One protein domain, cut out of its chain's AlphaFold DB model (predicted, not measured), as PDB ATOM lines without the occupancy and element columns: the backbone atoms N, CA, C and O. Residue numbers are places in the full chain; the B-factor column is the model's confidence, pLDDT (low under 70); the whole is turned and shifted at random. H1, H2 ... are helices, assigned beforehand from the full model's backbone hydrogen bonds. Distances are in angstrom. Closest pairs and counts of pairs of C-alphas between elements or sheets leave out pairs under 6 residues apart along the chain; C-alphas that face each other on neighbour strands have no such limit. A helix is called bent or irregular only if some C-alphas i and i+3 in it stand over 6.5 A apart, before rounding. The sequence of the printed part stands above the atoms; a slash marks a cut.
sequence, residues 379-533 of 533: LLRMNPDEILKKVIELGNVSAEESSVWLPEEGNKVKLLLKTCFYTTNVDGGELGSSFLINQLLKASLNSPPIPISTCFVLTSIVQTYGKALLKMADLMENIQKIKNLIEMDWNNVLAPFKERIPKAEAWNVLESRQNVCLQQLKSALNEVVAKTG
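AT A GLANCE: This is residues 379 to 533 of the 533 residues of the protein "(pine wood nematode) hypothetical protein" of Bursaphelenchus xylophilus (UniProt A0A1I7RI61). Long H8 and kinked H5 run side by side, with H3 and H4 packed on other sides of H5 and H6 alongside, making an elongated all-helix body. Short H1, H2 and H7 gather near the end where H8 begins; residues 426 to 431 stick out at the other end. The printed part has 155 residues with eight named helices, H1 to H8 in chain order, and no named strand. It is compact, with a radius of gyration of the C-alphas of 16.1 A and spans of 50 by 28 by 24 A.

IN THESE COORDINATES: H8, residues 504 to 530, is 38.6 A long, from C-alpha 504 at (122.706, 145.428, 198.693) to C-alpha 530 at (153.130, 153.680, 176.341). H5 is residues 451 to 469, 22.0 A; H3 residues 405 to 427, 34.0 A; H4 residues 433 to 446, 19.8 A; H6 residues 475 to 486. H1, residues 384 to 394, begins at (119.842, 149.971, 181.387); H2 is residues 399 to 403 and H7 residues 490 to 498. H5 and H7 are irregular: C-alphas 464 and 467 are 8.1 A apart, C-alphas 493 and 496 7.1 A.

HOW THE PARTS SIT: H5, the hub, has a kink of 57 degrees near residue 463. It touches H8, C-alphas of Thr 459 and Leu 521 closest at 4.6 A, at a shallow tilt of 18 degrees, the same way. H3 touches H5, Lys 414 to Ser 460 closest at 6.1 A between C-alphas. H4 and H5 form a hairpin, C-alphas of Ser 444 and Thr 454 closest at 5.1 A. H4, H5, H6 and H8 are an up-and-down bundle, each running against the one before. H6 touches H8 through residues 518 to 525 of H8 alone, C-alphas of Ile 486 and Leu 518 closest at 6.6 A. H1 touches H8, C-alphas of Ile 392 and Ala 506 closest at 5.0 A. H2 is close to but not clearly touching H1, C-alphas of Leu 394 and Ser 402 closest at 5.5 A. H7 only just touches H5, with 3 pairs of C-alphas within 8 A, Pro 451 and Leu 494 closest at 7.2 A. Every O i to N i+4 pair is within hydrogen-bond range in H1, H2, H4, H6 and H8, against 17 of 19 in H3, 13 of 15 in H5 and 3 of 5 in H7.

THE WHOLE: The C-alphas farthest apart, of Gly 428 and Lys 503, are 50.6 A apart. The printed part has no cut, and the seven links between helices are tight. The mean pLDDT of the printed part is 82.3; residues 424 to 435, 447 to 449, 468 to 475 and 532 to 533 are under 70.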
ATOM      1  N   LEU A 379     125.872 143.465 178.041       91.38
ATOM      2  CA  LEU A 379     126.691 144.673 178.116       91.38
ATOM      3  C   LEU A 379     126.848 145.359 176.757       91.38
ATOM      4  O   LEU A 379     126.872 146.587 176.702       91.38
ATOM      5  N   LEU A 380     126.891 144.587 175.666       89.50
ATOM      6  CA  LEU A 380     127.016 145.122 174.307       89.50
ATOM      7  C   LEU A 380     125.752 145.862 173.842       89.50
ATOM      8  O   LEU A 380     125.846 146.774 173.027       89.50
ATOM      9  N   ARG A 381     124.574 145.489 174.360       86.88
ATOM     10  CA  ARG A 381     123.304 146.148 174.012       86.88
ATOM     11  C   ARG A 381     123.109 147.501 174.684       86.88
ATOM     12  O   ARG A 381     122.223 148.238 174.271       86.88
ATOM     13  N   MET A 382     123.905 147.808 175.712       85.31
ATOM     14  CA  MET A 382     123.875 149.082 176.444       85.31
ATOM     15  C   MET A 382     122.460 149.490 176.913       85.31
ATOM     16  O   MET A 382     122.132 150.674 176.976       85.31
ATOM     17  N   ASN A 383     121.607 148.509 177.244       85.69
ATOM     18  CA  ASN A 383     120.243 148.737 177.726       85.69
ATOM     19  C   ASN A 383     120.201 148.738 179.272       85.69
ATOM     20  O   ASN A 383     120.501 147.702 179.878       85.69
ATOM     21  N   PRO A 384     119.794 149.847 179.926       84.38
ATOM     22  CA  PRO A 384     119.842 149.971 181.387       84.38
ATOM     23  C   PRO A 384     119.017 148.924 182.117       84.38
ATOM     24  O   PRO A 384     119.455 148.394 183.136       84.38
ATOM     25  N   ASP A 385     117.841 148.610 181.590       88.12
ATOM     26  CA  ASP A 385     116.885 147.732 182.251       88.12
ATOM     27  C   ASP A 385     117.338 146.276 182.177       88.12
ATOM     28  O   ASP A 385     117.238 145.536 183.155       88.12
ATOM     29  N   GLU A 386     117.906 145.865 181.043       90.19
ATOM     30  CA  GLU A 386     118.459 144.520 180.892       90.19
ATOM     31  C   GLU A 386     119.707 144.307 181.751       90.19
ATOM     32  O   GLU A 386     119.868 143.241 182.348       90.19
ATOM     33  N   ILE A 387     120.570 145.321 181.846       90.31
ATOM     34  CA  ILE A 387     121.783 145.262 182.667       90.31
ATOM     35  C   ILE A 387     121.419 145.217 184.143       90.31
ATOM     36  O   ILE A 387     121.924 144.361 184.866       90.31
ATOM     37  N   LEU A 388     120.489 146.065 184.584       89.75
ATOM     38  CA  LEU A 388     119.973 146.026 185.950       89.75
ATOM     39  C   LEU A 388     119.334 144.680 186.275       89.75
ATOM     40  O   LEU A 388     119.629 144.101 187.318       89.75
ATOM     41  N   LYS A 389     118.506 144.143 185.372       92.38
ATOM     42  CA  LYS A 389     117.922 142.812 185.541       92.38
ATOM     43  C   LYS A 389     119.013 141.755 185.715       92.38
ATOM     44  O   LYS A 389     118.939 140.961 186.649       92.38
ATOM     45  N   LYS A 390     120.046 141.781 184.868       93.38
ATOM     46  CA  LYS A 390     121.158 140.830 184.945       93.38
ATOM     47  C   LYS A 390     121.943 140.968 186.250       93.38
ATOM     48  O   LYS A 390     122.248 139.967 186.883       93.38
ATOM     49  N   VAL A 391     122.224 142.190 186.687       91.12
ATOM     50  CA  VAL A 391     122.889 142.478 187.966       91.12
ATOM     51  C   VAL A 391     122.072 141.957 189.150       91.12
ATOM     52  O   VAL A 391     122.629 141.336 190.050       91.12
ATOM     53  N   ILE A 392     120.752 142.161 189.141       91.88
ATOM     54  CA  ILE A 392     119.857 141.656 190.189       91.88
ATOM     55  C   ILE A 392     119.858 140.125 190.210       91.88
ATOM     56  O   ILE A 392     119.912 139.542 191.290       91.88
ATOM     57  N   GLU A 393     119.828 139.468 189.046       92.69
ATOM     58  CA  GLU A 393     119.968 138.009 188.942       92.69
ATOM     59  C   GLU A 393     121.297 137.535 189.550       92.69
ATOM     60  O   GLU A 393     121.303 136.597 190.344       92.69
ATOM     61  N   LEU A 394     122.401 138.222 189.237       91.19
ATOM     62  CA  LEU A 394     123.736 137.891 189.738       91.19
ATOM     63  C   LEU A 394     123.917 138.164 191.238       91.19
ATOM     64  O   LEU A 394     124.710 137.492 191.886       91.19
ATOM     65  N   GLY A 395     123.166 139.105 191.808       89.69
ATOM     66  CA  GLY A 395     123.128 139.328 193.254       89.69
ATOM     67  C   GLY A 395     122.449 138.197 194.039       89.69
ATOM     68  O   GLY A 395     122.495 138.210 195.263       89.69
ATOM     69  N   ASN A 396     121.809 137.233 193.361       88.88
ATOM     70  CA  ASN A 396     121.177 136.067 193.993       88.88
ATOM     71  C   ASN A 396     122.009 134.777 193.877       88.88
ATOM     72  O   ASN A 396     121.541 133.731 194.325       88.88
ATOM     73  N   VAL A 397     123.188 134.827 193.254       91.44
ATOM     74  CA  VAL A 397     124.088 133.671 193.099       91.44
ATOM     75  C   VAL A 397     125.379 133.867 193.894       91.44
ATOM     76  O   VAL A 397     125.597 134.923 194.489       91.44
ATOM     77  N   SER A 398     126.237 132.844 193.930       88.31
ATOM     78  CA  SER A 398     127.529 132.930 194.616       88.31
ATOM     79  C   SER A 398     128.460 133.964 193.965       88.31
ATOM     80  O   SER A 398     128.331 134.321 192.788       88.31
ATOM     81  N   ALA A 399     129.438 134.450 194.733       85.88
ATOM     82  CA  ALA A 399     130.422 135.403 194.228       85.88
ATOM     83  C   ALA A 399     131.230 134.806 193.062       85.88
ATOM     84  O   ALA A 399     131.498 135.509 192.084       85.88
ATOM     85  N   GLU A 400     131.544 133.510 193.134       87.06
ATOM     86  CA  GLU A 400     132.232 132.735 192.104       87.06
ATOM     87  C   GLU A 400     131.420 132.702 190.805       87.06
ATOM     88  O   GLU A 400     131.934 133.080 189.751       87.06
ATOM     89  N   GLU A 401     130.129 132.360 190.874       85.62
ATOM     90  CA  GLU A 401     129.235 132.343 189.708       85.62
ATOM     91  C   GLU A 401     129.034 133.746 189.118       85.62
ATOM     92  O   GLU A 401     128.976 133.923 187.902       85.62
ATOM     93  N   SER A 402     128.998 134.784 189.955       86.62
ATOM     94  CA  SER A 402     128.920 136.166 189.467       86.62
ATOM     95  C   SER A 402     130.211 136.647 188.789       86.62
ATOM     96  O   SER A 402     130.185 137.605 188.009       86.62
ATOM     97  N   SER A 403     131.354 136.029 189.110       88.94
ATOM     98  CA  SER A 403     132.680 136.470 188.658       88.94
ATOM     99  C   SER A 403     132.985 136.112 187.214       88.94
ATOM    100  O   SER A 403     133.714 136.853 186.555       88.94
ATOM    101  N   VAL A 404     132.359 135.055 186.695       92.31
ATOM    102  CA  VAL A 404     132.561 134.599 185.313       92.31
ATOM    103  C   VAL A 404     131.789 135.429 184.285       92.31
ATOM    104  O   VAL A 404     132.153 135.429 183.113       92.31
ATOM    105  N   TRP A 405     130.782 136.209 184.699       93.31
ATOM    106  CA  TRP A 405     129.933 136.975 183.776       93.31
ATOM    107  C   TRP A 405     130.719 137.950 182.884       93.31
ATOM    108  O   TRP A 405     130.565 137.927 181.662       93.31
ATOM    109  N   LEU A 406     131.568 138.793 183.487       92.50
ATOM    110  CA  LEU A 406     132.370 139.771 182.744       92.50
ATOM    111  C   LEU A 406     133.373 139.101 181.788       92.50
ATOM    112  O   LEU A 406     133.386 139.482 180.615       92.50
ATOM    113  N   PRO A 407     134.193 138.120 182.226       93.06
ATOM    114  CA  PRO A 407     135.050 137.351 181.328       93.06
ATOM    115  C   PRO A 407     134.291 136.702 180.167       93.06
ATOM    116  O   PRO A 407     134.699 136.856 179.020       93.06
ATOM    117  N   GLU A 408     133.159 136.042 180.431       94.75
ATOM    118  CA  GLU A 408     132.381 135.365 179.390       94.75
ATOM    119  C   GLU A 408     131.848 136.334 178.331       94.75
ATOM    120  O   GLU A 408     131.937 136.055 177.134       94.75
ATOM    121  N   GLU A 409     131.258 137.465 178.739       94.94
ATOM    122  CA  GLU A 409     130.829 138.487 177.780       94.94
ATOM    123  C   GLU A 409     132.031 139.099 177.056       94.94
ATOM    124  O   GLU A 409     131.993 139.271 175.835       94.94
ATOM    125  N   GLY A 410     133.118 139.370 177.782       93.56
ATOM    126  CA  GLY A 410     134.349 139.937 177.236       93.56
ATOM    127  C   GLY A 410     134.939 139.069 176.133       93.56
ATOM    128  O   GLY A 410     135.284 139.577 175.068       93.56
ATOM    129  N   ASN A 411     134.989 137.756 176.338       95.00
ATOM    130  CA  ASN A 411     135.515 136.811 175.359       95.00
ATOM    131  C   ASN A 411     134.647 136.751 174.093       95.00
ATOM    132  O   ASN A 411     135.182 136.766 172.983       95.00
ATOM    133  N   LYS A 412     133.311 136.771 174.227       95.44
ATOM    134  CA  LYS A 412     132.378 136.811 173.080       95.44
ATOM    135  C   LYS A 412     132.565 138.080 172.245       95.44
ATOM    136  O   LYS A 412     132.610 138.015 171.017       95.44
ATOM    137  N   VAL A 413     132.699 139.234 172.903       93.94
ATOM    138  CA  VAL A 413     132.918 140.516 172.218       93.94
ATOM    139  C   VAL A 413     134.306 140.573 171.586       93.94
ATOM    140  O   VAL A 413     134.416 140.956 170.425       93.94
ATOM    141  N   LYS A 414     135.360 140.122 172.278       92.00
ATOM    142  CA  LYS A 414     136.717 140.019 171.714       92.00
ATOM    143  C   LYS A 414     136.764 139.126 170.480       92.00
ATOM    144  O   LYS A 414     137.400 139.501 169.500       92.00
ATOM    145  N   LEU A 415     136.063 137.991 170.493       94.56
ATOM    146  CA  LEU A 415     135.943 137.110 169.332       94.56
ATOM    147  C   LEU A 415     135.335 137.836 168.126       94.56
ATOM    148  O   LEU A 415     135.902 137.798 167.030       94.56
ATOM    149  N   LEU A 416     134.206 138.522 168.330       93.38
ATOM    150  CA  LEU A 416     133.559 139.318 167.287       93.38
ATOM    151  C   LEU A 416     134.511 140.394 166.752       93.38
ATOM    152  O   LEU A 416     134.743 140.484 165.548       93.38
ATOM    153  N   LEU A 417     135.092 141.178 167.657       90.12
ATOM    154  CA  LEU A 417     135.995 142.271 167.330       90.12
ATOM    155  C   LEU A 417     137.230 141.778 166.567       90.12
ATOM    156  O   LEU A 417     137.571 142.372 165.551       90.12
ATOM    157  N   LYS A 418     137.867 140.677 166.971       89.31
ATOM    158  CA  LYS A 418     139.025 140.110 166.260       89.31
ATOM    159  C   LYS A 418     138.666 139.558 164.889       89.31
ATOM    160  O   LYS A 418     139.374 139.832 163.926       89.31
ATOM    161  N   THR A 419     137.532 138.871 164.772       91.00
ATOM    162  CA  THR A 419     137.024 138.398 163.475       91.00
ATOM    163  C   THR A 419     136.799 139.575 162.517       91.00
ATOM    164  O   THR A 419     137.225 139.555 161.362       91.00
ATOM    165  N   CYS A 420     136.184 140.657 163.001       84.75
ATOM    166  CA  CYS A 420     136.007 141.893 162.241       84.75
ATOM    167  C   CYS A 420     137.345 142.535 161.831       84.75
ATOM    168  O   CYS A 420     137.470 143.016 160.706       84.75
ATOM    169  N   PHE A 421     138.354 142.503 162.703       81.94
ATOM    170  CA  PHE A 421     139.671 143.078 162.425       81.94
ATOM    171  C   PHE A 421     140.433 142.298 161.347       81.94
ATOM    172  O   PHE A 421     140.979 142.872 160.403       81.94
ATOM    173  N   TYR A 422     140.463 140.971 161.467       84.12
ATOM    174  CA  TYR A 422     141.181 140.100 160.537       84.12
ATOM    175  C   TYR A 422     140.524 140.052 159.155       84.12
ATOM    176  O   TYR A 422     141.215 139.891 158.149       84.12
ATOM    177  N   THR A 423     139.209 140.259 159.083       78.19
ATOM    178  CA  THR A 423     138.496 140.405 157.806       78.19
ATOM    179  C   THR A 423     138.820 141.734 157.107       78.19
ATOM    180  O   THR A 423     139.094 141.716 155.911       78.19
ATOM    181  N   THR A 424     138.916 142.869 157.822       67.12
ATOM    182  CA  THR A 424     139.329 144.160 157.213       67.12
ATOM    183  C   THR A 424     140.744 144.141 156.640       67.12
ATOM    184  O   THR A 424     140.972 144.691 155.565       67.12
ATOM    185  N   ASN A 425     141.702 143.541 157.355       58.25
ATOM    186  CA  ASN A 425     143.125 143.671 157.021       58.25
ATOM    187  C   ASN A 425     143.552 142.883 155.779       58.25
ATOM    188  O   ASN A 425     144.623 143.146 155.244       58.25
ATOM    189  N   VAL A 426     142.756 141.910 155.338       53.59
ATOM    190  CA  VAL A 426     143.125 141.046 154.208       53.59
ATOM    191  C   VAL A 426     142.388 141.422 152.931       53.59
ATOM    192  O   VAL A 426     142.975 141.344 151.859       53.59
ATOM    193  N   ASP A 427     141.145 141.896 153.027       47.75
ATOM    194  CA  ASP A 427     140.329 142.147 151.834       47.75
ATOM    195  C   ASP A 427     140.442 143.600 151.328       47.75
ATOM    196  O   ASP A 427     139.773 143.978 150.366       47.75
ATOM    197  N   GLY A 428     141.232 144.458 151.993       45.66
ATOM    198  CA  GLY A 428     141.284 145.901 151.699       45.66
ATOM    199  C   GLY A 428     139.914 146.592 151.808       45.66
ATOM    200  O   GLY A 428     139.708 147.679 151.270       45.66
ATOM    201  N   GLY A 429     138.945 145.934 152.454       41.91
ATOM    202  CA  GLY A 429     137.554 146.352 152.534       41.91
ATOM    203  C   GLY A 429     137.351 147.375 153.643       41.91
ATOM    204  O   GLY A 429     137.124 147.014 154.795       41.91
ATOM    205  N   GLU A 430     137.386 148.659 153.290       43.34
ATOM    206  CA  GLU A 430     137.327 149.783 154.237       43.34
ATOM    207  C   GLU A 430     135.992 149.972 154.984       43.34
ATOM    208  O   GLU A 430     135.949 150.767 155.919       43.34
ATOM    209  N   LEU A 431     134.891 149.290 154.638       41.69
ATOM    210  CA  LEU A 431     133.549 149.785 155.012       41.69
ATOM    211  C   LEU A 431     132.727 148.940 155.999       41.69
ATOM    212  O   LEU A 431     131.829 149.484 156.634       41.69
ATOM    213  N   GLY A 432     132.989 147.639 156.161       47.19
ATOM    214  CA  GLY A 432     132.113 146.762 156.961       47.19
ATOM    215  C   GLY A 432     132.479 146.686 158.444       47.19
ATOM    216  O   GLY A 432     131.659 146.954 159.321       47.19
ATOM    217  N   SER A 433     133.721 146.308 158.740       54.81
ATOM    218  CA  SER A 433     134.185 146.081 160.113       54.81
ATOM    219  C   SER A 433     134.644 147.364 160.806       54.81
ATOM    220  O   SER A 433     134.406 147.508 162.002       54.81
ATOM    221  N   SER A 434     135.182 148.333 160.055       62.88
ATOM    222  CA  SER A 434     135.447 149.696 160.547       62.88
ATOM    223  C   SER A 434     134.159 150.374 161.028       62.88
ATOM    224  O   SER A 434     134.163 151.031 162.064       62.88
ATOM    225  N   PHE A 435     133.039 150.160 160.325       69.75
ATOM    226  CA  PHE A 435     131.742 150.723 160.682       69.75
ATOM    227  C   PHE A 435     131.271 150.223 162.045       69.75
ATOM    228  O   PHE A 435     130.960 151.045 162.897       69.75
ATOM    229  N   LEU A 436     131.283 148.910 162.300       74.69
ATOM    230  CA  LEU A 436     130.860 148.365 163.595       74.69
ATOM    231  C   LEU A 436     131.680 148.942 164.759       74.69
ATOM    232  O   LEU A 436     131.110 149.400 165.747       74.69
ATOM    233  N   ILE A 437     133.009 148.955 164.634       78.31
ATOM    234  CA  ILE A 437     133.898 149.480 165.680       78.31
ATOM    235  C   ILE A 437     133.651 150.971 165.880       78.31
ATOM    236  O   ILE A 437     133.532 151.421 167.013       78.31
ATOM    237  N   ASN A 438     133.531 151.734 164.789       75.94
ATOM    238  CA  ASN A 438     133.260 153.164 164.845       75.94
ATOM    239  C   ASN A 438     131.899 153.452 165.479       75.94
ATOM    240  O   ASN A 438     131.796 154.390 166.260       75.94
ATOM    241  N   GLN A 439     130.870 152.654 165.188       77.88
ATOM    242  CA  GLN A 439     129.555 152.805 165.807       77.88
ATOM    243  C   GLN A 439     129.603 152.463 167.296       77.88
ATOM    244  O   GLN A 439     129.069 153.229 168.090       77.88
ATOM    245  N   LEU A 440     130.291 151.388 167.695       81.88
ATOM    246  CA  LEU A 440     130.467 151.037 169.107       81.88
ATOM    247  C   LEU A 440     131.279 152.093 169.868       81.88
ATOM    248  O   LEU A 440     130.908 152.473 170.977       81.88
ATOM    249  N   LEU A 441     132.355 152.600 169.263       82.00
ATOM    250  CA  LEU A 441     133.188 153.657 169.830       82.00
ATOM    251  C   LEU A 441     132.387 154.955 169.967       82.00
ATOM    252  O   LEU A 441     132.332 155.531 171.048       82.00
ATOM    253  N   LYS A 442     131.704 155.394 168.904       80.56
ATOM    254  CA  LYS A 442     130.864 156.600 168.930       80.56
ATOM    255  C   LYS A 442     129.707 156.471 169.913       80.56
ATOM    256  O   LYS A 442     129.431 157.443 170.605       80.56
ATOM    257  N   ALA A 443     129.049 155.316 169.983       79.38
ATOM    258  CA  ALA A 443     127.982 155.072 170.946       79.38
ATOM    259  C   ALA A 443     128.518 155.172 172.378       79.38
ATOM    260  O   ALA A 443     127.958 155.916 173.171       79.38
ATOM    261  N   SER A 444     129.653 154.525 172.665       84.12
ATOM    262  CA  SER A 444     130.271 154.525 173.998       84.12
ATOM    263  C   SER A 444     130.810 155.895 174.426       84.12
ATOM    264  O   SER A 444     130.781 156.222 175.606       84.12
ATOM    265  N   LEU A 445     131.318 156.704 173.488       81.00
ATOM    266  CA  LEU A 445     131.890 158.020 173.796       81.00
ATOM    267  C   LEU A 445     130.849 159.146 173.845       81.00
ATOM    268  O   LEU A 445     131.024 160.082 174.618       81.00
ATOM    269  N   ASN A 446     129.798 159.095 173.017       71.62
ATOM    270  CA  ASN A 446     128.843 160.209 172.861       71.62
ATOM    271  C   ASN A 446     127.516 159.999 173.599       71.62
ATOM    272  O   ASN A 446     126.651 160.873 173.598       71.62
ATOM    273  N   SER A 447     127.330 158.834 174.201       60.72
ATOM    274  CA  SER A 447     126.167 158.509 175.004       60.72
ATOM    275  C   SER A 447     126.676 157.599 176.110       60.72
ATOM    276  O   SER A 447     127.031 156.465 175.808       60.72
ATOM    277  N   PRO A 448     126.730 158.023 177.381       54.16
ATOM    278  CA  PRO A 448     127.021 157.089 178.456       54.16
ATOM    279  C   PRO A 448     125.708 156.564 179.067       54.16
ATOM    280  O   PRO A 448     125.380 156.947 180.191       54.16
ATOM    281  N   PRO A 449     124.899 155.699 178.406       60.22
ATOM    282  CA  PRO A 449     123.895 154.960 179.124       60.22
ATOM    283  C   PRO A 449     124.644 153.779 179.740       60.22
ATOM    284  O   PRO A 449     125.065 152.843 179.066       60.22
ATOM    285  N   ILE A 450     124.794 153.844 181.058       71.50
ATOM    286  CA  ILE A 450     125.310 152.778 181.918       71.50
ATOM    287  C   ILE A 450     126.851 152.692 181.921       71.50
ATOM    288  O   ILE A 450     127.474 152.240 180.950       71.50
ATOM    289  N   PRO A 451     127.471 153.055 183.059       80.25
ATOM    290  CA  PRO A 451     128.915 152.985 183.280       80.25
ATOM    291  C   PRO A 451     129.570 151.672 182.849       80.25
ATOM    292  O   PRO A 451     130.557 151.683 182.113       80.25
ATOM    293  N   ILE A 452     128.980 150.540 183.250       87.81
ATOM    294  CA  ILE A 452     129.639 149.236 183.114       87.81
ATOM    295  C   ILE A 452     129.751 148.814 181.659       87.81
ATOM    296  O   ILE A 452     130.827 148.416 181.223       87.81
ATOM    297  N   SER A 453     128.687 148.992 180.876       88.38
ATOM    298  CA  SER A 453     128.705 148.735 179.437       88.38
ATOM    299  C   SER A 453     129.687 149.623 178.704       88.38
ATOM    300  O   SER A 453     130.434 149.140 177.859       88.38
ATOM    301  N   THR A 454     129.708 150.910 179.043       87.50
ATOM    302  CA  THR A 454     130.597 151.878 178.399       87.50
ATOM    303  C   THR A 454     132.056 151.488 178.625       87.50
ATOM    304  O   THR A 454     132.810 151.309 177.668       87.50
ATOM    305  N   CYS A 455     132.449 151.258 179.882       88.44
ATOM    306  CA  CYS A 455     133.804 150.825 180.210       88.44
ATOM    307  C   CYS A 455     134.140 149.466 179.583       88.44
ATOM    308  O   CYS A 455     135.241 149.289 179.063       88.44
ATOM    309  N   PHE A 456     133.202 148.520 179.587       92.25
ATOM    310  CA  PHE A 456     133.374 147.188 179.014       92.25
ATOM    311  C   PHE A 456     133.604 147.212 177.492       92.25
ATOM    312  O   PHE A 456     134.557 146.600 176.991       92.25
ATOM    313  N   VAL A 457     132.765 147.938 176.746       89.69
ATOM    314  CA  VAL A 457     132.869 148.052 175.283       89.69
ATOM    315  C   VAL A 457     134.159 148.776 174.909       89.69
ATOM    316  O   VAL A 457     134.921 148.267 174.084       89.69
ATOM    317  N   LEU A 458     134.464 149.901 175.565       89.19
ATOM    318  CA  LEU A 458     135.710 150.636 175.330       89.19
ATOM    319  C   LEU A 458     136.938 149.784 175.647       89.19
ATOM    320  O   LEU A 458     137.867 149.755 174.847       89.19
ATOM    321  N   THR A 459     136.935 149.034 176.753       91.19
ATOM    322  CA  THR A 459     138.036 148.118 177.097       91.19
ATOM    323  C   THR A 459     138.260 147.104 175.982       91.19
ATOM    324  O   THR A 459     139.388 146.918 175.529       91.19
ATOM    325  N   SER A 460     137.186 146.479 175.499       90.06
ATOM    326  CA  SER A 460     137.256 145.468 174.440       90.06
ATOM    327  C   SER A 460     137.793 146.049 173.130       90.06
ATOM    328  O   SER A 460     138.622 145.419 172.467       90.06
ATOM    329  N   ILE A 461     137.372 147.269 172.781       87.81
ATOM    330  CA  ILE A 461     137.862 147.999 171.608       87.81
ATOM    331  C   ILE A 461     139.341 148.357 171.775       87.81
ATOM    332  O   ILE A 461     140.128 148.042 170.891       87.81
ATOM    333  N   VAL A 462     139.747 148.961 172.894       87.19
ATOM    334  CA  VAL A 462     141.136 149.391 173.128       87.19
ATOM    335  C   VAL A 462     142.087 148.193 173.188       87.19
ATOM    336  O   VAL A 462     143.150 148.236 172.581       87.19
ATOM    337  N   GLN A 463     141.706 147.089 173.834       86.12
ATOM    338  CA  GLN A 463     142.535 145.878 173.874       86.12
ATOM    339  C   GLN A 463     142.689 145.230 172.492       86.12
ATOM    340  O   GLN A 463     143.764 144.738 172.157       86.12
ATOM    341  N   THR A 464     141.630 145.226 171.677       82.38
ATOM    342  CA  THR A 464     141.650 144.546 170.369       82.38
ATOM    343  C   THR A 464     142.251 145.418 169.269       82.38
ATOM    344  O   THR A 464     143.033 144.944 168.449       82.38
ATOM    345  N   TYR A 465     141.894 146.700 169.257       77.88
ATOM    346  CA  TYR A 465     142.226 147.654 168.204       77.88
ATOM    347  C   TYR A 465     143.218 148.714 168.646       77.88
ATOM    348  O   TYR A 465     143.546 149.552 167.823       77.88
ATOM    349  N   GLY A 466     143.734 148.698 169.876       75.44
ATOM    350  CA  GLY A 466     144.603 149.748 170.415       75.44
ATOM    351  C   GLY A 466     145.665 150.222 169.430       75.44
ATOM    352  O   GLY A 466     145.699 151.402 169.114       75.44
ATOM    353  N   LYS A 467     146.422 149.290 168.832       70.44
ATOM    354  CA  LYS A 467     147.438 149.576 167.796       70.44
ATOM    355  C   LYS A 467     146.872 150.129 166.479       70.44
ATOM    356  O   LYS A 467     147.551 150.889 165.801       70.44
ATOM    357  N   ALA A 468     145.675 149.710 166.075       66.62
ATOM    358  CA  ALA A 468     145.017 150.165 164.848       66.62
ATOM    359  C   ALA A 468     144.319 151.519 165.037       66.62
ATOM    360  O   ALA A 468     144.357 152.352 164.136       66.62
ATOM    361  N   LEU A 469     143.755 151.770 166.225       64.69
ATOM    362  CA  LEU A 469     143.259 153.079 166.639       64.69
ATOM    363  C   LEU A 469     144.373 154.113 166.514       64.69
ATOM    364  O   LEU A 469     144.088 155.209 166.044       64.69
ATOM    365  N   LEU A 470     145.632 153.748 166.818       63.78
ATOM    366  CA  LEU A 470     146.788 154.645 166.659       63.78
ATOM    367  C   LEU A 470     146.932 155.237 165.250       63.78
ATOM    368  O   LEU A 470     147.559 156.276 165.080       63.78
ATOM    369  N   LYS A 471     146.371 154.570 164.238       63.41
ATOM    370  CA  LYS A 471     146.428 154.994 162.838       63.41
ATOM    371  C   LYS A 471     145.210 155.822 162.407       63.41
ATOM    372  O   LYS A 471     145.178 156.289 161.273       63.41
ATOM    373  N   MET A 472     144.200 155.989 163.264       64.38
ATOM    374  CA  MET A 472     143.005 156.779 162.956       64.38
ATOM    375  C   MET A 472     143.263 158.274 163.182       64.38
ATOM    376  O   MET A 472     143.847 158.661 164.191       64.38
ATOM    377  N   ALA A 473     142.782 159.119 162.263       56.91
ATOM    378  CA  ALA A 473     142.987 160.573 162.294       56.91
ATOM    379  C   ALA A 473     142.482 161.242 163.590       56.91
ATOM    380  O   ALA A 473     143.082 162.209 164.053       56.91
ATOM    381  N   ASP A 474     141.452 160.671 164.220       67.88
ATOM    382  CA  ASP A 474     140.809 161.216 165.425       67.88
ATOM    383  C   ASP A 474     141.324 160.565 166.728       67.88
ATOM    384  O   ASP A 474     140.676 160.625 167.775       67.88
ATOM    385  N   LEU A 475     142.478 159.887 166.685       68.81
ATOM    386  CA  LEU A 475     143.028 159.132 167.815       68.81
ATOM    387  C   LEU A 475     143.151 159.971 169.088       68.81
ATOM    388  O   LEU A 475     142.688 159.544 170.142       68.81
ATOM    389  N   MET A 476     143.815 161.127 169.009       71.94
ATOM    390  CA  MET A 476     144.124 161.933 170.193       71.94
ATOM    391  C   MET A 476     142.854 162.471 170.848       71.94
ATOM    392  O   MET A 476     142.753 162.487 172.073       71.94
ATOM    393  N   GLU A 477     141.858 162.830 170.036       81.50
ATOM    394  CA  GLU A 477     140.544 163.237 170.524       81.50
ATOM    395  C   GLU A 477     139.838 162.072 171.232       81.50
ATOM    396  O   GLU A 477     139.352 162.229 172.352       81.50
ATOM    397  N   ASN A 478     139.833 160.880 170.627       79.00
ATOM    398  CA  ASN A 478     139.217 159.694 171.224       79.00
ATOM    399  C   ASN A 478     139.938 159.250 172.504       79.00
ATOM    400  O   ASN A 478     139.276 158.956 173.496       79.00
ATOM    401  N   ILE A 479     141.275 159.257 172.532       81.62
ATOM    402  CA  ILE A 479     142.066 158.990 173.744       81.62
ATOM    403  C   ILE A 479     141.700 159.990 174.837       81.62
ATOM    404  O   ILE A 479     141.471 159.578 175.972       81.62
ATOM    405  N   GLN A 480     141.622 161.284 174.519       84.44
ATOM    406  CA  GLN A 480     141.281 162.299 175.512       84.44
ATOM    407  C   GLN A 480     139.855 162.115 176.044       84.44
ATOM    408  O   GLN A 480     139.646 162.199 177.251       84.44
ATOM    409  N   LYS A 481     138.886 161.786 175.181       85.25
ATOM    410  CA  LYS A 481     137.521 161.438 175.608       85.25
ATOM    411  C   LYS A 481     137.515 160.227 176.545       85.25
ATOM    412  O   LYS A 481     136.852 160.270 177.574       85.25
ATOM    413  N   ILE A 482     138.293 159.184 176.245       85.81
ATOM    414  CA  ILE A 482     138.425 158.009 177.122       85.81
ATOM    415  C   ILE A 482     139.080 158.388 178.461       85.81
ATOM    416  O   ILE A 482     138.607 157.937 179.500       85.81
ATOM    417  N   LYS A 483     140.123 159.231 178.474       86.62
ATOM    418  CA  LYS A 483     140.740 159.722 179.724       86.62
ATOM    419  C   LYS A 483     139.735 160.472 180.590       86.62
ATOM    420  O   LYS A 483     139.585 160.137 181.760       86.62
ATOM    421  N   ASN A 484     138.995 161.402 179.989       86.38
ATOM    422  CA  ASN A 484     137.957 162.156 180.684       86.38
ATOM    423  C   ASN A 484     136.893 161.218 181.274       86.38
ATOM    424  O   ASN A 484     136.487 161.415 182.411       86.38
ATOM    425  N   LEU A 485     136.480 160.176 180.534       84.94
ATOM    426  CA  LEU A 485     135.562 159.144 181.034       84.94
ATOM    427  C   LEU A 485     136.148 158.386 182.234       84.94
ATOM    428  O   LEU A 485     135.445 158.159 183.211       84.94
ATOM    429  N   ILE A 486     137.427 157.998 182.191       86.06
ATOM    430  CA  ILE A 486     138.077 157.283 183.302       86.06
ATOM    431  C   ILE A 486     138.091 158.134 184.580       86.06
ATOM    432  O   ILE A 486     137.904 157.593 185.668       86.06
ATOM    433  N   GLU A 487     138.301 159.443 184.442       86.50
ATOM    434  CA  GLU A 487     138.390 160.411 185.543       86.50
ATOM    435  C   GLU A 487     137.024 160.888 186.066       86.50
ATOM    436  O   GLU A 487     136.974 161.625 187.051       86.50
ATOM    437  N   MET A 488     135.914 160.470 185.448       84.88
ATOM    438  CA  MET A 488     134.576 160.818 185.925       84.88
ATOM    439  C   MET A 488     134.320 160.303 187.343       84.88
ATOM    440  O   MET A 488     134.737 159.209 187.725       84.88
ATOM    441  N   ASP A 489     133.533 161.065 188.104       84.62
ATOM    442  CA  ASP A 489     133.015 160.612 189.391       84.62
ATOM    443  C   ASP A 489     131.896 159.581 189.189       84.62
ATOM    444  O   ASP A 489     130.701 159.894 189.131       84.62
ATOM    445  N   TRP A 490     132.299 158.319 189.064       82.25
ATOM    446  CA  TRP A 490     131.394 157.203 188.817       82.25
ATOM    447  C   TRP A 490     130.378 156.973 189.938       82.25
ATOM    448  O   TRP A 490     129.324 156.405 189.661       82.25
ATOM    449  N   ASN A 491     130.623 157.454 191.162       81.62
ATOM    450  CA  ASN A 491     129.637 157.362 192.240       81.62
ATOM    451  C   ASN A 491     128.396 158.196 191.915       81.62
ATOM    452  O   ASN A 491     127.270 157.720 192.058       81.62
ATOM    453  N   ASN A 492     128.606 159.408 191.396       83.75
ATOM    454  CA  ASN A 492     127.526 160.279 190.943       83.75
ATOM    455  C   ASN A 492     126.805 159.702 189.716       83.75
ATOM    456  O   ASN A 492     125.579 159.766 189.637       83.75
ATOM    457  N   VAL A 493     127.532 159.072 188.788       81.94
ATOM    458  CA  VAL A 493     126.923 158.441 187.600       81.94
ATOM    459  C   VAL A 493     126.111 157.189 187.963       81.94
ATOM    460  O   VAL A 493     125.087 156.911 187.340       81.94
ATOM    461  N   LEU A 494     126.547 156.423 188.968       83.62
ATOM    462  CA  LEU A 494     125.853 155.219 189.428       83.62
ATOM    463  C   LEU A 494     124.690 155.512 190.389       83.62
ATOM    464  O   LEU A 494     123.827 154.649 190.559       83.62
ATOM    465  N   ALA A 495     124.621 156.702 190.995       84.75
ATOM    466  CA  ALA A 495     123.596 157.052 191.982       84.75
ATOM    467  C   ALA A 495     122.145 156.778 191.517       84.75
ATOM    468  O   ALA A 495     121.411 156.137 192.273       84.75
ATOM    469  N   PRO A 496     121.729 157.107 190.273       84.94
ATOM    470  CA  PRO A 496     120.377 156.801 189.791       84.94
ATOM    471  C   PRO A 496     120.064 155.297 189.706       84.94
ATOM    472  O   PRO A 496     118.903 154.895 189.726       84.94
ATOM    473  N   PHE A 497     121.085 154.442 189.591       84.00
ATOM    474  CA  PHE A 497     120.912 152.987 189.571       84.00
ATOM    475  C   PHE A 497     120.741 152.421 190.981       84.00
ATOM    476  O   PHE A 497     120.041 151.424 191.151       84.00
ATOM    477  N   LYS A 498     121.332 153.071 191.991       85.81
ATOM    478  CA  LYS A 498     121.263 152.644 193.393       85.81
ATOM    479  C   LYS A 498     119.826 152.581 193.896       85.81
ATOM    480  O   LYS A 498     119.447 151.611 194.537       85.81
ATOM    481  N   GLU A 499     119.013 153.568 193.534       85.62
ATOM    482  CA  GLU A 499     117.592 153.634 193.904       85.62
ATOM    483  C   GLU A 499     116.744 152.530 193.251       85.62
ATOM    484  O   GLU A 499     115.674 152.182 193.745       85.62
ATOM    485  N   ARG A 500     117.221 151.963 192.139       86.19
ATOM    486  CA  ARG A 500     116.510 150.946 191.350       86.19
ATOM    487  C   ARG A 500     116.902 149.517 191.718       86.19
ATOM    488  O   ARG A 500     116.253 148.579 191.256       86.19
ATOM    489  N   ILE A 501     117.959 149.338 192.509       87.50
ATOM    490  CA  ILE A 501     118.466 148.028 192.910       87.50
ATOM    491  C   ILE A 501     117.968 147.721 194.331       87.50
ATOM    492  O   ILE A 501     118.406 148.355 195.286       87.50
ATOM    493  N   PRO A 502     117.073 146.732 194.507       83.88
ATOM    494  CA  PRO A 502     116.407 146.499 195.789       83.88
ATOM    495  C   PRO A 502     117.285 145.797 196.837       83.88
ATOM    496  O   PRO A 502     116.898 145.726 197.999       83.88
ATOM    497  N   LYS A 503     118.431 145.230 196.438       88.81
ATOM    498  CA  LYS A 503     119.296 144.397 197.289       88.81
ATOM    499  C   LYS A 503     120.725 144.931 197.323       88.81
ATOM    500  O   LYS A 503     121.289 145.241 196.273       88.81
ATOM    501  N   ALA A 504     121.329 144.969 198.510       89.19
ATOM    502  CA  ALA A 504     122.706 145.428 198.693       89.19
ATOM    503  C   ALA A 504     123.714 144.544 197.938       89.19
ATOM    504  O   ALA A 504     124.679 145.046 197.376       89.19
ATOM    505  N   GLU A 505     123.455 143.240 197.847       88.62
ATOM    506  CA  GLU A 505     124.301 142.279 197.137       88.62
ATOM    507  C   GLU A 505     124.365 142.593 195.638       88.62
ATOM    508  O   GLU A 505     125.442 142.621 195.048       88.62
ATOM    509  N   ALA A 506     123.220 142.906 195.026       88.38
ATOM    510  CA  ALA A 506     123.151 143.301 193.623       88.38
ATOM    511  C   ALA A 506     123.857 144.647 193.376       88.38
ATOM    512  O   ALA A 506     124.527 144.816 192.357       88.38
ATOM    513  N   TRP A 507     123.765 145.588 194.322       91.44
ATOM    514  CA  TRP A 507     124.528 146.836 194.255       91.44
ATOM    515  C   TRP A 507     126.038 146.573 194.301       91.44
ATOM    516  O   TRP A 507     126.768 147.051 193.433       91.44
ATOM    517  N   ASN A 508     126.492 145.740 195.240       90.38
ATOM    518  CA  ASN A 508     127.899 145.363 195.375       90.38
ATOM    519  C   ASN A 508     128.430 144.682 194.105       90.38
ATOM    520  O   ASN A 508     129.571 144.925 193.710       90.38
ATOM    521  N   VAL A 509     127.609 143.862 193.435       89.75
ATOM    522  CA  VAL A 509     127.953 143.286 192.127       89.75
ATOM    523  C   VAL A 509     128.146 144.391 191.089       89.75
ATOM    524  O   VAL A 509     129.185 144.414 190.437       89.75
ATOM    525  N   LEU A 510     127.199 145.322 190.932       89.75
ATOM    526  CA  LEU A 510     127.333 146.406 189.949       89.75
ATOM    527  C   LEU A 510     128.581 147.258 190.200       89.75
ATOM    528  O   LEU A 510     129.360 147.483 189.277       89.75
ATOM    529  N   GLU A 511     128.780 147.699 191.440       90.62
ATOM    530  CA  GLU A 511     129.902 148.551 191.837       90.62
ATOM    531  C   GLU A 511     131.249 147.841 191.635       90.62
ATOM    532  O   GLU A 511     132.154 148.372 190.990       90.62
ATOM    533  N   SER A 512     131.367 146.595 192.104       91.19
ATOM    534  CA  SER A 512     132.573 145.782 191.920       91.19
ATOM    535  C   SER A 512     132.899 145.582 190.438       91.19
ATOM    536  O   SER A 512     134.030 145.802 190.002       91.19
ATOM    537  N   ARG A 513     131.901 145.218 189.627       91.56
ATOM    538  CA  ARG A 513     132.091 144.943 188.197       91.56
ATOM    539  C   ARG A 513     132.392 146.219 187.405       91.56
ATOM    540  O   ARG A 513     133.257 146.179 186.534       91.56
ATOM    541  N   GLN A 514     131.780 147.353 187.761       90.81
ATOM    542  CA  GLN A 514     132.149 148.667 187.228       90.81
ATOM    543  C   GLN A 514     133.626 148.970 187.483       90.81
ATOM    544  O   GLN A 514     134.352 149.331 186.555       90.81
ATOM    545  N   ASN A 515     134.080 148.790 188.724       90.62
ATOM    546  CA  ASN A 515     135.463 149.055 189.102       90.62
ATOM    547  C   ASN A 515     136.442 148.158 188.334       90.62
ATOM    548  O   ASN A 515     137.457 148.652 187.845       90.62
ATOM    549  N   VAL A 516     136.121 146.872 188.145       92.12
ATOM    550  CA  VAL A 516     136.930 145.973 187.304       92.12
ATOM    551  C   VAL A 516     137.030 146.504 185.871       92.12
ATOM    552  O   VAL A 516     138.139 146.630 185.354       92.12
ATOM    553  N   CYS A 517     135.909 146.861 185.234       91.25
ATOM    554  CA  CYS A 517     135.923 147.394 183.869       91.25
ATOM    555  C   CYS A 517     136.706 148.711 183.764       91.25
ATOM    556  O   CYS A 517     137.448 148.905 182.805       91.25
ATOM    557  N   LEU A 518     136.587 149.599 184.753       90.88
ATOM    558  CA  LEU A 518     137.320 150.864 184.789       90.88
ATOM    559  C   LEU A 518     138.837 150.642 184.892       90.88
ATOM    560  O   LEU A 518     139.606 151.254 184.148       90.88
ATOM    561  N   GLN A 519     139.277 149.741 185.777       93.12
ATOM    562  CA  GLN A 519     140.696 149.406 185.922       93.12
ATOM    563  C   GLN A 519     141.254 148.740 184.661       93.12
ATOM    564  O   GLN A 519     142.360 149.066 184.226       93.12
ATOM    565  N   GLN A 520     140.482 147.850 184.032       92.69
ATOM    566  CA  GLN A 520     140.869 147.227 182.766       92.69
ATOM    567  C   GLN A 520     140.981 148.253 181.632       92.69
ATOM    568  O   GLN A 520     141.956 148.204 180.882       92.69
ATOM    569  N   LEU A 521     140.045 149.203 181.538       91.62
ATOM    570  CA  LEU A 521     140.096 150.288 180.558       91.62
ATOM    571  C   LEU A 521     141.334 151.163 180.763       91.62
ATOM    572  O   LEU A 521     142.057 151.440 179.807       91.62
ATOM    573  N   LYS A 522     141.607 151.558 182.012       93.00
ATOM    574  CA  LYS A 522     142.783 152.359 182.373       93.00
ATOM    575  C   LYS A 522     144.083 151.639 182.020       93.00
ATOM    576  O   LYS A 522     144.968 152.241 181.419       93.00
ATOM    577  N   SER A 523     144.183 150.352 182.351       93.38
ATOM    578  CA  SER A 523     145.340 149.519 182.016       93.38
ATOM    579  C   SER A 523     145.546 149.416 180.500       93.38
ATOM    580  O   SER A 523     146.627 149.725 180.000       93.38
ATOM    581  N   ALA A 524     144.485 149.087 179.756       89.88
ATOM    582  CA  ALA A 524     144.536 148.968 178.302       89.88
ATOM    583  C   ALA A 524     144.919 150.295 177.626       89.88
ATOM    584  O   ALA A 524     145.724 150.310 176.697       89.88
ATOM    585  N   LEU A 525     144.382 151.420 178.108       89.38
ATOM    586  CA  LEU A 525     144.721 152.741 177.584       89.38
ATOM    587  C   LEU A 525     146.187 153.096 177.849       89.38
ATOM    588  O   LEU A 525     146.869 153.567 176.943       89.38
ATOM    589  N   ASN A 526     146.683 152.843 179.063       90.06
ATOM    590  CA  ASN A 526     148.079 153.094 179.415       90.06
ATOM    591  C   ASN A 526     149.039 152.269 178.553       90.06
ATOM    592  O   ASN A 526     150.050 152.797 178.105       90.06
ATOM    593  N   GLU A 527     148.714 151.003 178.277       88.62
ATOM    594  CA  GLU A 527     149.516 150.152 177.394       88.62
ATOM    595  C   GLU A 527     149.580 150.708 175.963       88.62
ATOM    596  O   GLU A 527     150.638 150.692 175.333       88.62
ATOM    597  N   VAL A 528     148.460 151.220 175.447       84.56
ATOM    598  CA  VAL A 528     148.405 151.840 174.117       84.56
ATOM    599  C   VAL A 528     149.212 153.139 174.082       84.56
ATOM    600  O   VAL A 528     150.007 153.319 173.165       84.56
ATOM    601  N   VAL A 529     149.070 154.000 175.095       84.94
ATOM    602  CA  VAL A 529     149.816 155.268 175.203       84.94
ATOM    603  C   VAL A 529     151.321 155.025 175.364       84.94
ATOM    604  O   VAL A 529     152.128 155.701 174.729       84.94
ATOM    605  N   ALA A 530     151.722 154.028 176.154       85.62
ATOM    606  CA  ALA A 530     153.130 153.680 176.341       85.62
ATOM    607  C   ALA A 530     153.803 153.197 175.046       85.62
ATOM    608  O   ALA A 530     155.005 153.364 174.892       85.62
ATOM    609  N   LYS A 531     153.041 152.617 174.110       77.44
ATOM    610  CA  LYS A 531     153.542 152.183 172.795       77.44
ATOM    611  C   LYS A 531     153.583 153.306 171.748       77.44
ATOM    612  O   LYS A 531     154.047 153.055 170.640       77.44
ATOM    613  N   THR A 532     153.051 154.492 172.063       69.81
ATOM    614  CA  THR A 532     153.037 155.667 171.164       69.81
ATOM    615  C   THR A 532     154.080 156.731 171.475       69.81
ATOM    616  O   THR A 532     154.299 157.595 170.628       69.81
ATOM    617  N   GLY A 533     154.656 156.706 172.679       55.94
ATOM    618  CA  GLY A 533     155.824 157.520 173.034       55.94
ATOM    619  C   GLY A 533     157.103 156.841 172.582       55.94
ATOM    620  O   GLY A 533     158.073 157.588 172.337       55.94
TER     621      GLY A 533